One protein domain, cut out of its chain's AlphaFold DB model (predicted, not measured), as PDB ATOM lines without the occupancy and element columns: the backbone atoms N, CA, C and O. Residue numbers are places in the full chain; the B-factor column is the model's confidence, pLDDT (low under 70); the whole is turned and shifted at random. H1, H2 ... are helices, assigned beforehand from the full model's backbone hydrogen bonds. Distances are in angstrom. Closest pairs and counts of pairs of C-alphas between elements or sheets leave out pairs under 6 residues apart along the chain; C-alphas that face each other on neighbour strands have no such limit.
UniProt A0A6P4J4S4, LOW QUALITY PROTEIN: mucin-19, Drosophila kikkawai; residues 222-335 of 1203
ATOM      1  N   LYS A 222     160.240 153.310 120.611       40.59
ATOM      2  CA  LYS A 222     160.695 154.635 121.053       40.59
ATOM      3  C   LYS A 222     159.793 155.724 120.463       40.59
ATOM      4  O   LYS A 222     159.265 156.546 121.208       40.59
ATOM      5  N   ASP A 223     159.559 155.663 119.155       54.72
ATOM      6  CA  ASP A 223     158.804 156.673 118.407       54.72
ATOM      7  C   ASP A 223     157.303 156.635 118.751       54.72
ATOM      8  O   ASP A 223     156.674 157.681 118.925       54.72
ATOM      9  N   ASP A 224     156.743 155.439 118.979       60.62
ATOM     10  CA  ASP A 224     155.393 155.252 119.542       60.62
ATOM     11  C   ASP A 224     155.224 155.936 120.911       60.62
ATOM     12  O   ASP A 224     154.141 156.422 121.242       60.62
ATOM     13  N   ARG A 225     156.279 155.971 121.737       66.94
ATOM     14  CA  ARG A 225     156.218 156.567 123.078       66.94
ATOM     15  C   ARG A 225     156.290 158.088 123.021       66.94
ATOM     16  O   ARG A 225     155.480 158.738 123.678       66.94
ATOM     17  N   GLU A 226     157.220 158.647 122.251       69.75
ATOM     18  CA  GLU A 226     157.340 160.104 122.106       69.75
ATOM     19  C   GLU A 226     156.114 160.693 121.388       69.75
ATOM     20  O   GLU A 226     155.567 161.697 121.838       69.75
ATOM     21  N   SER A 227     155.592 160.031 120.347       71.94
ATOM     22  CA  SER A 227     154.375 160.484 119.650       71.94
ATOM     23  C   SER A 227     153.115 160.423 120.524       71.94
ATOM     24  O   SER A 227     152.287 161.333 120.459       71.94
ATOM     25  N   VAL A 228     152.976 159.418 121.402       70.38
ATOM     26  CA  VAL A 228     151.903 159.390 122.414       70.38
ATOM     27  C   VAL A 228     152.085 160.495 123.460       70.38
ATOM     28  O   VAL A 228     151.107 161.161 123.796       70.38
ATOM     29  N   LEU A 229     153.304 160.735 123.954       73.88
ATOM     30  CA  LEU A 229     153.568 161.824 124.903       73.88
ATOM     31  C   LEU A 229     153.267 163.198 124.286       73.88
ATOM     32  O   LEU A 229     152.611 164.015 124.928       73.88
ATOM     33  N   GLN A 230     153.655 163.426 123.030       72.88
ATOM     34  CA  GLN A 230     153.390 164.671 122.309       72.88
ATOM     35  C   GLN A 230     151.895 164.856 121.989       72.88
ATOM     36  O   GLN A 230     151.377 165.966 122.111       72.88
ATOM     37  N   PHE A 231     151.175 163.780 121.640       71.44
ATOM     38  CA  PHE A 231     149.718 163.813 121.444       71.44
ATOM     39  C   PHE A 231     148.960 164.164 122.732       71.44
ATOM     40  O   PHE A 231     147.963 164.885 122.683       71.44
ATOM     41  N   LEU A 232     149.426 163.659 123.878       70.69
ATOM     42  CA  LEU A 232     148.867 163.986 125.188       70.69
ATOM     43  C   LEU A 232     149.194 165.441 125.561       70.69
ATOM     44  O   LEU A 232     148.280 166.236 125.759       70.69
ATOM     45  N   GLN A 233     150.467 165.845 125.533       68.56
ATOM     46  CA  GLN A 233     150.909 167.207 125.882       68.56
ATOM     47  C   GLN A 233     150.249 168.331 125.056       68.56
ATOM     48  O   GLN A 233     150.185 169.464 125.528       68.56
ATOM     49  N   ALA A 234     149.727 168.038 123.862       65.81
ATOM     50  CA  ALA A 234     148.983 168.983 123.025       65.81
ATOM     51  C   ALA A 234     147.504 169.198 123.434       65.81
ATOM     52  O   ALA A 234     146.791 169.928 122.744       65.81
ATOM     53  N   ARG A 235     147.013 168.549 124.502       65.00
ATOM     54  CA  ARG A 235     145.577 168.392 124.803       65.00
ATOM     55  C   ARG A 235     145.197 168.858 126.225       65.00
ATOM     56  O   ARG A 235     146.044 168.909 127.116       65.00
ATOM     57  N   SER A 236     143.934 169.230 126.465       66.94
ATOM     58  CA  SER A 236     143.519 169.858 127.736       66.94
ATOM     59  C   SER A 236     143.490 168.892 128.936       66.94
ATOM     60  O   SER A 236     143.432 167.670 128.784       66.94
ATOM     61  N   LEU A 237     143.506 169.432 130.163       65.44
ATOM     62  CA  LEU A 237     143.467 168.629 131.398       65.44
ATOM     63  C   LEU A 237     142.155 167.829 131.553       65.44
ATOM     64  O   LEU A 237     142.167 166.727 132.102       65.44
ATOM     65  N   ALA A 238     141.037 168.349 131.036       62.72
ATOM     66  CA  ALA A 238     139.750 167.655 131.046       62.72
ATOM     67  C   ALA A 238     139.805 166.382 130.188       62.72
ATOM     68  O   ALA A 238     139.491 165.290 130.664       62.72
ATOM     69  N   GLU A 239     140.308 166.498 128.960       69.69
ATOM     70  CA  GLU A 239     140.449 165.373 128.033       69.69
ATOM     71  C   GLU A 239     141.477 164.335 128.517       69.69
ATOM     72  O   GLU A 239     141.271 163.134 128.342       69.69
ATOM     73  N   HIS A 240     142.552 164.763 129.190       71.12
ATOM     74  CA  HIS A 240     143.462 163.844 129.885       71.12
ATOM     75  C   HIS A 240     142.742 163.004 130.947       71.12
ATOM     76  O   HIS A 240     143.005 161.806 131.067       71.12
ATOM     77  N   SER A 241     141.827 163.613 131.709       71.25
ATOM     78  CA  SER A 241     141.060 162.889 132.726       71.25
ATOM     79  C   SER A 241     140.091 161.878 132.097       71.25
ATOM     80  O   SER A 241     140.000 160.759 132.593       71.25
ATOM     81  N   ALA A 242     139.469 162.211 130.958       72.12
ATOM     82  CA  ALA A 242     138.635 161.307 130.157       72.12
ATOM     83  C   ALA A 242     139.417 160.092 129.616       72.12
ATOM     84  O   ALA A 242     139.015 158.936 129.814       72.12
ATOM     85  N   ILE A 243     140.578 160.339 128.995       77.44
ATOM     86  CA  ILE A 243     141.504 159.294 128.520       77.44
ATOM     87  C   ILE A 243     141.903 158.365 129.673       77.44
ATOM     88  O   ILE A 243     141.827 157.142 129.541       77.44
ATOM     89  N   LEU A 244     142.293 158.920 130.826       80.44
ATOM     90  CA  LEU A 244     142.709 158.099 131.959       80.44
ATOM     91  C   LEU A 244     141.532 157.326 132.579       80.44
ATOM     92  O   LEU A 244     141.699 156.159 132.930       80.44
ATOM     93  N   ASN A 245     140.345 157.927 132.691       79.31
ATOM     94  CA  ASN A 245     139.151 157.276 133.243       79.31
ATOM     95  C   ASN A 245     138.772 156.039 132.417       79.31
ATOM     96  O   ASN A 245     138.583 154.949 132.961       79.31
ATOM     97  N   THR A 246     138.752 156.184 131.091       78.25
ATOM     98  CA  THR A 246     138.453 155.083 130.167       78.25
ATOM     99  C   THR A 246     139.549 154.007 130.163       78.25
ATOM    100  O   THR A 246     139.214 152.821 130.200       78.25
ATOM    101  N   LEU A 247     140.840 154.367 130.229       80.31
ATOM    102  CA  LEU A 247     141.938 153.396 130.403       80.31
ATOM    103  C   LEU A 247     141.841 152.622 131.732       80.31
ATOM    104  O   LEU A 247     141.979 151.398 131.740       80.31
ATOM    105  N   LEU A 248     141.576 153.306 132.851       82.31
ATOM    106  CA  LEU A 248     141.458 152.683 134.177       82.31
ATOM    107  C   LEU A 248     140.277 151.704 134.247       82.31
ATOM    108  O   LEU A 248     140.440 150.595 134.761       82.31
ATOM    109  N   GLN A 249     139.118 152.076 133.694       78.62
ATOM    110  CA  GLN A 249     137.943 151.199 133.627       78.62
ATOM    111  C   GLN A 249     138.214 149.942 132.785       78.62
ATOM    112  O   GLN A 249     137.900 148.833 133.215       78.62
ATOM    113  N   VAL A 250     138.862 150.086 131.623       79.94
ATOM    114  CA  VAL A 250     139.235 148.951 130.753       79.94
ATOM    115  C   VAL A 250     140.248 148.024 131.436       79.94
ATOM    116  O   VAL A 250     140.175 146.807 131.270       79.94
ATOM    117  N   CYS A 251     141.140 148.573 132.263       78.88
ATOM    118  CA  CYS A 251     142.070 147.801 133.088       78.88
ATOM    119  C   CYS A 251     141.460 147.187 134.362       78.88
ATOM    120  O   CYS A 251     142.171 146.464 135.068       78.88
ATOM    121  N   GLY A 252     140.168 147.405 134.629       73.12
ATOM    122  CA  GLY A 252     139.409 146.735 135.689       73.12
ATOM    123  C   GLY A 252     139.171 147.549 136.966       73.12
ATOM    124  O   GLY A 252     138.668 146.985 137.937       73.12
ATOM    125  N   ALA A 253     139.501 148.844 136.999       76.44
ATOM    126  CA  ALA A 253     139.092 149.713 138.105       76.44
ATOM    127  C   ALA A 253     137.576 149.963 138.051       76.44
ATOM    128  O   ALA A 253     137.032 150.252 136.981       76.44
ATOM    129  N   SER A 254     136.879 149.914 139.191       68.62
ATOM    130  CA  SER A 254     135.479 150.355 139.210       68.62
ATOM    131  C   SER A 254     135.393 151.863 138.947       68.62
ATOM    132  O   SER A 254     136.311 152.615 139.279       68.62
ATOM    133  N   GLY A 255     134.274 152.339 138.389       67.56
ATOM    134  CA  GLY A 255     134.104 153.768 138.089       67.56
ATOM    135  C   GLY A 255     134.356 154.668 139.309       67.56
ATOM    136  O   GLY A 255     135.025 155.689 139.194       67.56
ATOM    137  N   GLY A 256     133.912 154.255 140.502       67.75
ATOM    138  CA  GLY A 256     134.159 154.987 141.751       67.75
ATOM    139  C   GLY A 256     135.620 154.978 142.226       67.75
ATOM    140  O   GLY A 256     136.023 155.882 142.954       67.75
ATOM    141  N   GLU A 257     136.428 153.995 141.822       75.38
ATOM    142  CA  GLU A 257     137.873 153.967 142.086       75.38
ATOM    143  C   GLU A 257     138.640 154.807 141.063       75.38
ATOM    144  O   GLU A 257     139.509 155.583 141.457       75.38
ATOM    145  N   ALA A 258     138.274 154.739 139.778       73.62
ATOM    146  CA  ALA A 258     138.878 155.558 138.726       73.62
ATOM    147  C   ALA A 258     138.738 157.064 139.026       73.62
ATOM    148  O   ALA A 258     139.735 157.787 139.017       73.62
ATOM    149  N   HIS A 259     137.543 157.525 139.416       70.88
ATOM    150  CA  HIS A 259     137.329 158.925 139.808       70.88
ATOM    151  C   HIS A 259     138.108 159.327 141.074       70.88
ATOM    152  O   HIS A 259     138.555 160.467 141.166       70.88
ATOM    153  N   LYS A 260     138.329 158.414 142.034       74.56
ATOM    154  CA  LYS A 260     139.168 158.684 143.221       74.56
ATOM    155  C   LYS A 260     140.652 158.778 142.869       74.56
ATOM    156  O   LYS A 260     141.337 159.654 143.384       74.56
ATOM    157  N   ILE A 261     141.142 157.924 141.971       77.19
ATOM    158  CA  ILE A 261     142.521 157.991 141.462       77.19
ATOM    159  C   ILE A 261     142.745 159.322 140.730       77.19
ATOM    160  O   ILE A 261     143.726 160.007 141.006       77.19
ATOM    161  N   ILE A 262     141.814 159.717 139.856       76.56
ATOM    162  CA  ILE A 262     141.877 160.984 139.111       76.56
ATOM    163  C   ILE A 262     141.824 162.191 140.055       76.56
ATOM    164  O   ILE A 262     142.672 163.073 139.936       76.56
ATOM    165  N   ARG A 263     140.898 162.209 141.025       75.75
ATOM    166  CA  ARG A 263     140.793 163.294 142.012       75.75
ATOM    167  C   ARG A 263     142.076 163.434 142.834       75.75
ATOM    168  O   ARG A 263     142.631 164.523 142.896       75.75
ATOM    169  N   ASN A 264     142.614 162.335 143.368       76.94
ATOM    170  CA  ASN A 264     143.872 162.366 144.117       76.94
ATOM    171  C   ASN A 264     145.049 162.878 143.255       76.94
ATOM    172  O   ASN A 264     145.925 163.572 143.761       76.94
ATOM    173  N   LEU A 265     145.088 162.553 141.955       69.38
ATOM    174  CA  LEU A 265     146.106 163.065 141.022       69.38
ATOM    175  C   LEU A 265     145.945 164.567 140.717       69.38
ATOM    176  O   LEU A 265     146.940 165.232 140.435       69.38
ATOM    177  N   GLN A 266     144.725 165.107 140.794       67.00
ATOM    178  CA  GLN A 266     144.457 166.547 140.700       67.00
ATOM    179  C   GLN A 266     144.853 167.267 142.005       67.00
ATOM    180  O   GLN A 266     145.579 168.256 141.960       67.00
ATOM    181  N   GLU A 267     144.475 166.726 143.166       69.44
ATOM    182  CA  GLU A 267     144.727 167.315 144.495       69.44
ATOM    183  C   GLU A 267     146.211 167.289 144.934       69.44
ATOM    184  O   GLU A 267     146.599 168.017 145.845       69.44
ATOM    185  N   MET A 268     147.076 166.500 144.284       60.38
ATOM    186  CA  MET A 268     148.516 166.412 144.604       60.38
ATOM    187  C   MET A 268     149.399 167.540 144.025       60.38
ATOM    188  O   MET A 268     150.622 167.477 144.171       60.38
ATOM    189  N   GLY A 269     148.838 168.560 143.365       56.38
ATOM    190  CA  GLY A 269     149.610 169.647 142.741       56.38
ATOM    191  C   GLY A 269     149.223 171.048 143.238       56.38
ATOM    192  O   GLY A 269     148.032 171.327 143.347       56.38
ATOM    193  N   PRO A 270     150.185 171.964 143.488       46.34
ATOM    194  CA  PRO A 270     149.870 173.379 143.667       46.34
ATOM    195  C   PRO A 270     149.387 173.978 142.336       46.34
ATOM    196  O   PRO A 270     149.929 173.657 141.276       46.34
ATOM    197  N   GLU A 271     148.405 174.881 142.388       47.09
ATOM    198  CA  GLU A 271     147.627 175.350 141.221       47.09
ATOM    199  C   GLU A 271     148.439 176.052 140.110       47.09
ATOM    200  O   GLU A 271     147.930 176.288 139.017       47.09
ATOM    201  N   THR A 272     149.717 176.360 140.345       43.12
ATOM    202  CA  THR A 272     150.632 176.973 139.368       43.12
ATOM    203  C   THR A 272     151.579 175.981 138.674       43.12
ATOM    204  O   THR A 272     152.397 176.398 137.854       43.12
ATOM    205  N   ALA A 273     151.478 174.673 138.950       49.53
ATOM    206  CA  ALA A 273     152.381 173.629 138.439       49.53
ATOM    207  C   ALA A 273     151.703 172.622 137.478       49.53
ATOM    208  O   ALA A 273     151.943 171.413 137.546       49.53
ATOM    209  N   THR A 274     150.868 173.114 136.556       58.75
ATOM    210  CA  THR A 274     150.073 172.304 135.603       58.75
ATOM    211  C   THR A 274     150.895 171.283 134.803       58.75
ATOM    212  O   THR A 274     150.438 170.167 134.556       58.75
ATOM    213  N   THR A 275     152.138 171.615 134.443       59.41
ATOM    214  CA  THR A 275     153.059 170.723 133.714       59.41
ATOM    215  C   THR A 275     153.409 169.456 134.496       59.41
ATOM    216  O   THR A 275     153.580 168.391 133.902       59.41
ATOM    217  N   LEU A 276     153.487 169.535 135.827       62.59
ATOM    218  CA  LEU A 276     153.847 168.410 136.692       62.59
ATOM    219  C   LEU A 276     152.686 167.408 136.798       62.59
ATOM    220  O   LEU A 276     152.903 166.200 136.687       62.59
ATOM    221  N   GLN A 277     151.450 167.911 136.892       63.09
ATOM    222  CA  GLN A 277     150.232 167.101 136.788       63.09
ATOM    223  C   GLN A 277     150.130 166.430 135.408       63.09
ATOM    224  O   GLN A 277     150.030 165.206 135.340       63.09
ATOM    225  N   VAL A 278     150.217 167.188 134.304       66.12
ATOM    226  CA  VAL A 278     150.110 166.638 132.932       66.12
ATOM    227  C   VAL A 278     151.160 165.553 132.668       66.12
ATOM    228  O   VAL A 278     150.836 164.515 132.090       66.12
ATOM    229  N   ASN A 279     152.391 165.720 133.162       70.75
ATOM    230  CA  ASN A 279     153.431 164.694 133.054       70.75
ATOM    231  C   ASN A 279     153.108 163.422 133.867       70.75
ATOM    232  O   ASN A 279     153.369 162.316 133.387       70.75
ATOM    233  N   ALA A 280     152.493 163.543 135.050       71.00
ATOM    234  CA  ALA A 280     152.035 162.392 135.835       71.00
ATOM    235  C   ALA A 280     150.863 161.651 135.156       71.00
ATOM    236  O   ALA A 280     150.918 160.426 135.003       71.00
ATOM    237  N   PHE A 281     149.851 162.384 134.671       73.69
ATOM    238  CA  PHE A 281     148.738 161.826 133.886       73.69
ATOM    239  C   PHE A 281     149.235 161.122 132.612       73.69
ATOM    240  O   PHE A 281     148.779 160.020 132.292       73.69
ATOM    241  N   SER A 282     150.214 161.711 131.922       77.56
ATOM    242  CA  SER A 282     150.805 161.144 130.704       77.56
ATOM    243  C   SER A 282     151.599 159.866 130.978       77.56
ATOM    244  O   SER A 282     151.393 158.862 130.295       77.56
ATOM    245  N   MET A 283     152.452 159.847 132.008       78.50
ATOM    246  CA  MET A 283     153.217 158.648 132.388       78.50
ATOM    247  C   MET A 283     152.313 157.475 132.785       78.50
ATOM    248  O   MET A 283     152.575 156.341 132.375       78.50
ATOM    249  N   LEU A 284     151.234 157.732 133.533       82.25
ATOM    250  CA  LEU A 284     150.266 156.696 133.905       82.25
ATOM    251  C   LEU A 284     149.493 156.176 132.681       82.25
ATOM    252  O   LEU A 284     149.357 154.964 132.514       82.25
ATOM    253  N   SER A 285     149.055 157.070 131.791       80.44
ATOM    254  CA  SER A 285     148.347 156.699 130.556       80.44
ATOM    255  C   SER A 285     149.220 155.848 129.624       80.44
ATOM    256  O   SER A 285     148.765 154.823 129.115       80.44
ATOM    257  N   VAL A 286     150.502 156.204 129.470       83.31
ATOM    258  CA  VAL A 286     151.490 155.407 128.721       83.31
ATOM    259  C   VAL A 286     151.685 154.025 129.355       83.31
ATOM    260  O   VAL A 286     151.673 153.030 128.636       83.31
ATOM    261  N   ALA A 287     151.808 153.923 130.684       82.62
ATOM    262  CA  ALA A 287     151.999 152.639 131.371       82.62
ATOM    263  C   ALA A 287     150.781 151.693 131.266       82.62
ATOM    264  O   ALA A 287     150.944 150.470 131.182       82.62
ATOM    265  N   LEU A 288     149.564 152.248 131.231       84.12
ATOM    266  CA  LEU A 288     148.330 151.491 130.996       84.12
ATOM    267  C   LEU A 288     148.213 151.039 129.530       84.12
ATOM    268  O   LEU A 288     147.897 149.878 129.280       84.12
ATOM    269  N   LEU A 289     148.542 151.900 128.561       82.00
ATOM    270  CA  LEU A 289     148.569 151.530 127.137       82.00
ATOM    271  C   LEU A 289     149.616 150.456 126.817       82.00
ATOM    272  O   LEU A 289     149.334 149.545 126.040       82.00
ATOM    273  N   ASP A 290     150.802 150.522 127.421       82.06
ATOM    274  CA  ASP A 290     151.838 149.501 127.222       82.06
ATOM    275  C   ASP A 290     151.447 148.165 127.875       82.06
ATOM    276  O   ASP A 290     151.668 147.096 127.306       82.06
ATOM    277  N   SER A 291     150.747 148.222 129.012       83.06
ATOM    278  CA  SER A 291     150.117 147.048 129.625       83.06
ATOM    279  C   SER A 291     149.047 146.417 128.732       83.06
ATOM    280  O   SER A 291     149.022 145.196 128.591       83.06
ATOM    281  N   LEU A 292     148.190 147.225 128.104       81.31
ATOM    282  CA  LEU A 292     147.167 146.759 127.161       81.31
ATOM    283  C   LEU A 292     147.787 146.188 125.875       81.31
ATOM    284  O   LEU A 292     147.293 145.187 125.362       81.31
ATOM    285  N   SER A 293     148.898 146.764 125.404       82.19
ATOM    286  CA  SER A 293     149.700 146.214 124.302       82.19
ATOM    287  C   SER A 293     150.254 144.834 124.666       82.19
ATOM    288  O   SER A 293     150.081 143.885 123.911       82.19
ATOM    289  N   SER A 294     150.824 144.686 125.866       81.12
ATOM    290  CA  SER A 294     151.361 143.406 126.343       81.12
ATOM    291  C   SER A 294     150.288 142.307 126.425       81.12
ATOM    292  O   SER A 294     150.561 141.164 126.056       81.12
ATOM    293  N   ILE A 295     149.056 142.664 126.821       81.88
ATOM    294  CA  ILE A 295     147.886 141.764 126.820       81.88
ATOM    295  C   ILE A 295     147.441 141.421 125.389       81.88
ATOM    296  O   ILE A 295     147.078 140.273 125.132       81.88
ATOM    297  N   ALA A 296     147.509 142.364 124.444       78.75
ATOM    298  CA  ALA A 296     147.233 142.107 123.025       78.75
ATOM    299  C   ALA A 296     148.246 141.133 122.396       78.75
ATOM    300  O   ALA A 296     147.860 140.276 121.603       78.75
ATOM    301  N   ASP A 297     149.509 141.197 122.827       80.00
ATOM    302  CA  ASP A 297     150.565 140.230 122.494       80.00
ATOM    303  C   ASP A 297     150.447 138.895 123.275       80.00
ATOM    304  O   ASP A 297     151.327 138.036 123.183       80.00
ATOM    305  N   GLY A 298     149.383 138.704 124.067       76.44
ATOM    306  CA  GLY A 298     149.090 137.470 124.809       76.44
ATOM    307  C   GLY A 298     149.788 137.321 126.169       76.44
ATOM    308  O   GLY A 298     149.751 136.237 126.752       76.44
ATOM    309  N   ASN A 299     150.421 138.375 126.695       80.62
ATOM    310  CA  ASN A 299     151.162 138.349 127.960       80.62
ATOM    311  C   ASN A 299     150.347 138.964 129.111       80.62
ATOM    312  O   ASN A 299     149.618 139.937 128.945       80.62
ATOM    313  N   THR A 300     150.499 138.439 130.328       72.94
ATOM    314  CA  THR A 300     149.799 138.970 131.510       72.94
ATOM    315  C   THR A 300     150.471 140.241 132.042       72.94
ATOM    316  O   THR A 300     151.595 140.170 132.543       72.94
ATOM    317  N   SER A 301     149.778 141.387 132.019       78.25
ATOM    318  CA  SER A 301     150.232 142.590 132.737       78.25
ATOM    319  C   SER A 301     149.963 142.488 134.245       78.25
ATOM    320  O   SER A 301     148.950 141.948 134.679       78.25
ATOM    321  N   GLY A 302     150.863 143.061 135.052       69.06
ATOM    322  CA  GLY A 302     150.661 143.270 136.491       69.06
ATOM    323  C   GLY A 302     149.972 144.595 136.855       69.06
ATOM    324  O   GLY A 302     149.677 144.809 138.028       69.06
ATOM    325  N   LEU A 303     149.738 145.485 135.881       70.81
ATOM    326  CA  LEU A 303     149.149 146.820 136.082       70.81
ATOM    327  C   LEU A 303     147.704 146.925 135.554       70.81
ATOM    328  O   LEU A 303     147.008 147.893 135.844       70.81
ATOM    329  N   CYS A 304     147.264 145.953 134.753       78.00
ATOM    330  CA  CYS A 304     146.009 145.995 134.010       78.00
ATOM    331  C   CYS A 304     145.412 144.586 133.907       78.00
ATOM    332  O   CYS A 304     146.109 143.663 133.491       78.00
ATOM    333  N   SER A 305     144.134 144.416 134.256       74.19
ATOM    334  CA  SER A 305     143.435 143.118 134.241       74.19
ATOM    335  C   SER A 305     142.406 143.009 133.101       74.19
ATOM    336  O   SER A 305     141.371 142.356 133.253       74.19
ATOM    337  N   ALA A 306     142.662 143.675 131.971       78.44
ATOM    338  CA  ALA A 306     141.770 143.665 130.812       78.44
ATOM    339  C   ALA A 306     141.648 142.261 130.188       78.44
ATOM    340  O   ALA A 306     142.640 141.551 130.029       78.44
ATOM    341  N   SER A 307     140.435 141.877 129.777       73.62
ATOM    342  CA  SER A 307     140.224 140.661 128.979       73.62
ATOM    343  C   SER A 307     140.712 140.858 127.531       73.62
ATOM    344  O   SER A 307     140.489 141.941 126.975       73.62
ATOM    345  N   PRO A 308     141.266 139.820 126.869       70.62
ATOM    346  CA  PRO A 308     141.510 139.808 125.421       70.62
ATOM    347  C   PRO A 308     140.279 140.136 124.561       70.62
ATOM    348  O   PRO A 308     140.413 140.583 123.423       70.62
ATOM    349  N   ASP A 309     139.069 139.962 125.102       66.19
ATOM    350  CA  ASP A 309     137.820 140.315 124.419       66.19
ATOM    351  C   ASP A 309     137.495 141.816 124.426       66.19
ATOM    352  O   ASP A 309     136.578 142.252 123.725       66.19
ATOM    353  N   THR A 310     138.237 142.629 125.186       73.69
ATOM    354  CA  THR A 310     138.036 144.084 125.195       73.69
ATOM    355  C   THR A 310     138.420 144.703 123.849       73.69
ATOM    356  O   THR A 310     139.427 144.362 123.227       73.69
ATOM    357  N   TRP A 311     137.600 145.644 123.379       78.06
ATOM    358  CA  TRP A 311     137.711 146.202 122.028       78.06
ATOM    359  C   TRP A 311     139.054 146.913 121.769       78.06
ATOM    360  O   TRP A 311     139.591 146.808 120.669       78.06
ATOM    361  N   ILE A 312     139.636 147.554 122.789       79.50
ATOM    362  CA  ILE A 312     140.978 148.162 122.745       79.50
ATOM    363  C   ILE A 312     142.066 147.108 122.527       79.50
ATOM    364  O   ILE A 312     142.893 147.266 121.632       79.50
ATOM    365  N   VAL A 313     142.043 146.006 123.285       79.38
ATOM    366  CA  VAL A 313     143.031 144.923 123.149       79.38
ATOM    367  C   VAL A 313     142.921 144.265 121.769       79.38
ATOM    368  O   VAL A 313     143.940 144.006 121.133       79.38
ATOM    369  N   ARG A 314     141.701 144.101 121.235       77.38
ATOM    370  CA  ARG A 314     141.487 143.612 119.860       77.38
ATOM    371  C   ARG A 314     142.013 144.574 118.784       77.38
ATOM    372  O   ARG A 314     142.600 144.111 117.811       77.38
ATOM    373  N   LEU A 315     141.853 145.893 118.940       75.81
ATOM    374  CA  LEU A 315     142.433 146.883 118.012       75.81
ATOM    375  C   LEU A 315     143.970 146.902 118.069       75.81
ATOM    376  O   LEU A 315     144.615 146.971 117.023       75.81
ATOM    377  N   LEU A 316     144.556 146.786 119.264       79.75
ATOM    378  CA  LEU A 316     146.009 146.675 119.442       79.75
ATOM    379  C   LEU A 316     146.554 145.377 118.820       79.75
ATOM    380  O   LEU A 316     147.558 145.422 118.114       79.75
ATOM    381  N   ALA A 317     145.851 144.248 118.967       76.06
ATOM    382  CA  ALA A 317     146.202 142.983 118.310       76.06
ATOM    383  C   ALA A 317     146.112 143.065 116.769       76.06
ATOM    384  O   ALA A 317     146.887 142.423 116.061       76.06
ATOM    385  N   MET A 318     145.222 143.910 116.237       75.81
ATOM    386  CA  MET A 318     145.158 144.269 114.810       75.81
ATOM    387  C   MET A 318     146.169 145.361 114.398       75.81
ATOM    388  O   MET A 318     146.109 145.857 113.274       75.81
ATOM    389  N   LYS A 319     147.119 145.719 115.277       72.94
ATOM    390  CA  LYS A 319     148.189 146.713 115.059       72.94
ATOM    391  C   LYS A 319     147.699 148.127 114.726       72.94
ATOM    392  O   LYS A 319     148.372 148.873 114.014       72.94
ATOM    393  N   VAL A 320     146.548 148.529 115.266       75.56
ATOM    394  CA  VAL A 320     146.104 149.930 115.205       75.56
ATOM    395  C   VAL A 320     146.976 150.772 116.147       75.56
ATOM    396  O   VAL A 320     147.145 150.432 117.316       75.56
ATOM    397  N   GLY A 321     147.558 151.861 115.633       74.06
ATOM    398  CA  GLY A 321     148.542 152.669 116.363       74.06
ATOM    399  C   GLY A 321     147.980 153.341 117.621       74.06
ATOM    400  O   GLY A 321     146.868 153.871 117.605       74.06
ATOM    401  N   LYS A 322     148.774 153.374 118.704       78.25
ATOM    402  CA  LYS A 322     148.362 153.842 120.048       78.25
ATOM    403  C   LYS A 322     147.735 155.252 120.038       78.25
ATOM    404  O   LYS A 322     146.738 155.482 120.719       78.25
ATOM    405  N   VAL A 323     148.248 156.163 119.204       75.25
ATOM    406  CA  VAL A 323     147.711 157.528 119.006       75.25
ATOM    407  C   VAL A 323     146.290 157.529 118.414       75.25
ATOM    408  O   VAL A 323     145.451 158.330 118.820       75.25
ATOM    409  N   VAL A 324     145.979 156.603 117.498       74.88
ATOM    410  CA  VAL A 324     144.645 156.488 116.879       74.88
ATOM    411  C   VAL A 324     143.621 155.970 117.889       74.88
ATOM    412  O   VAL A 324     142.503 156.484 117.929       74.88
ATOM    413  N   LEU A 325     144.001 155.018 118.755       75.38
ATOM    414  CA  LEU A 325     143.139 154.599 119.866       75.38
ATOM    415  C   LEU A 325     142.865 155.760 120.826       75.38
ATOM    416  O   LEU A 325     141.710 155.971 121.179       75.38
ATOM    417  N   LEU A 326     143.881 156.542 121.205       72.44
ATOM    418  CA  LEU A 326     143.707 157.706 122.081       72.44
ATOM    419  C   LEU A 326     142.755 158.757 121.489       72.44
ATOM    420  O   LEU A 326     141.836 159.206 122.175       72.44
ATOM    421  N   GLY A 327     142.920 159.106 120.210       70.06
ATOM    422  CA  GLY A 327     141.995 160.005 119.512       70.06
ATOM    423  C   GLY A 327     140.564 159.466 119.494       70.06
ATOM    424  O   GLY A 327     139.627 160.180 119.857       70.06
ATOM    425  N   LEU A 328     140.393 158.185 119.170       70.44
ATOM    426  CA  LEU A 328     139.086 157.528 119.154       70.44
ATOM    427  C   LEU A 328     138.467 157.413 120.559       70.44
ATOM    428  O   LEU A 328     137.253 157.540 120.687       70.44
ATOM    429  N   MET A 329     139.261 157.255 121.622       67.44
ATOM    430  CA  MET A 329     138.774 157.295 123.006       67.44
ATOM    431  C   MET A 329     138.243 158.689 123.376       67.44
ATOM    432  O   MET A 329     137.173 158.768 123.973       67.44
ATOM    433  N   THR A 330     138.890 159.777 122.933       62.78
ATOM    434  CA  THR A 330     138.322 161.135 123.095       62.78
ATOM    435  C   THR A 330     137.069 161.367 122.244       62.78
ATOM    436  O   THR A 330     136.152 162.041 122.692       62.78
ATOM    437  N   ALA A 331     136.975 160.765 121.053       53.72
ATOM    438  CA  ALA A 331     135.797 160.880 120.184       53.72
ATOM    439  C   ALA A 331     134.605 159.997 120.618       53.72
ATOM    440  O   ALA A 331     133.485 160.198 120.147       53.72
ATOM    441  N   LEU A 332     134.833 159.007 121.490       50.41
ATOM    442  CA  LEU A 332     133.788 158.153 122.066       50.41
ATOM    443  C   LEU A 332     133.287 158.628 123.437       50.41
ATOM    444  O   LEU A 332     132.274 158.099 123.905       50.41
ATOM    445  N   ASP A 333     133.953 159.590 124.083       44.75
ATOM    446  CA  ASP A 333     133.502 160.089 125.381       44.75
ATOM    447  C   ASP A 333     132.229 160.935 125.232       44.75
ATOM    448  O   ASP A 333     132.221 162.034 124.674       44.75
ATOM    449  N   ARG A 334     131.124 160.409 125.769       37.88
ATOM    450  CA  ARG A 334     129.821 161.079 125.780       37.88
ATOM    451  C   ARG A 334     129.794 162.347 126.631       37.88
ATOM    452  O   ARG A 334     128.890 163.145 126.424       37.88
ATOM    453  N   THR A 335     130.753 162.554 127.532       40.22
ATOM    454  CA  THR A 335     130.841 163.756 128.380       40.22
ATOM    455  C   THR A 335     131.405 164.984 127.656       40.22
ATOM    456  O   THR A 335     131.304 166.092 128.178       40.22
TER     457      THR A 335
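Overview. This is residues 222 to 335 of the 1203 residues of the protein "LOW QUALITY PROTEIN: mucin-19" of Drosophila kikkawai (UniProt A0A6P4J4S4). H2, H3 and long H4 form an up-and-down bundle, each running against the one before. H1 packs on H4 and H6, H6 crosses H2, and H5 packs across residues 292 to 296 of H4. The printed part has 114 residues, six named helices, H1 to H6, and no named strand: all helix, compact, radius of gyration of the C-alphas 13.7 A, spans 42 by 31 by 28 A.

Along the chain. H1 is residues 222 to 233, from C-alpha 222 at (160.695, 154.635, 121.053). H2 is 237 to 250, 20.1 A; H3 255 to 267; H4 274 to 296, 32.8 A; H5 311 to 317; H6 322 to 332, ending at C-alpha 332 (133.788, 158.153, 122.066).

Arrangement. H1 touches the hub, H4, at its residues 278 to 286 alone; closest C-alphas, Leu 229 and Ser 282, 6.5 A. H2 touches H4 at a shallow tilt of 27 degrees; closest C-alphas, Leu 244 and Ser 285, 6.0 A. Every O i to N i+4 pair is within hydrogen-bond range in H1, H2, H4, H5 and H6, and 8 of 9 in H3.

Size, cuts and confidence. The printed part has no cut; the H4 to H5 link is long. Residues under pLDDT 70 include 265 to 278.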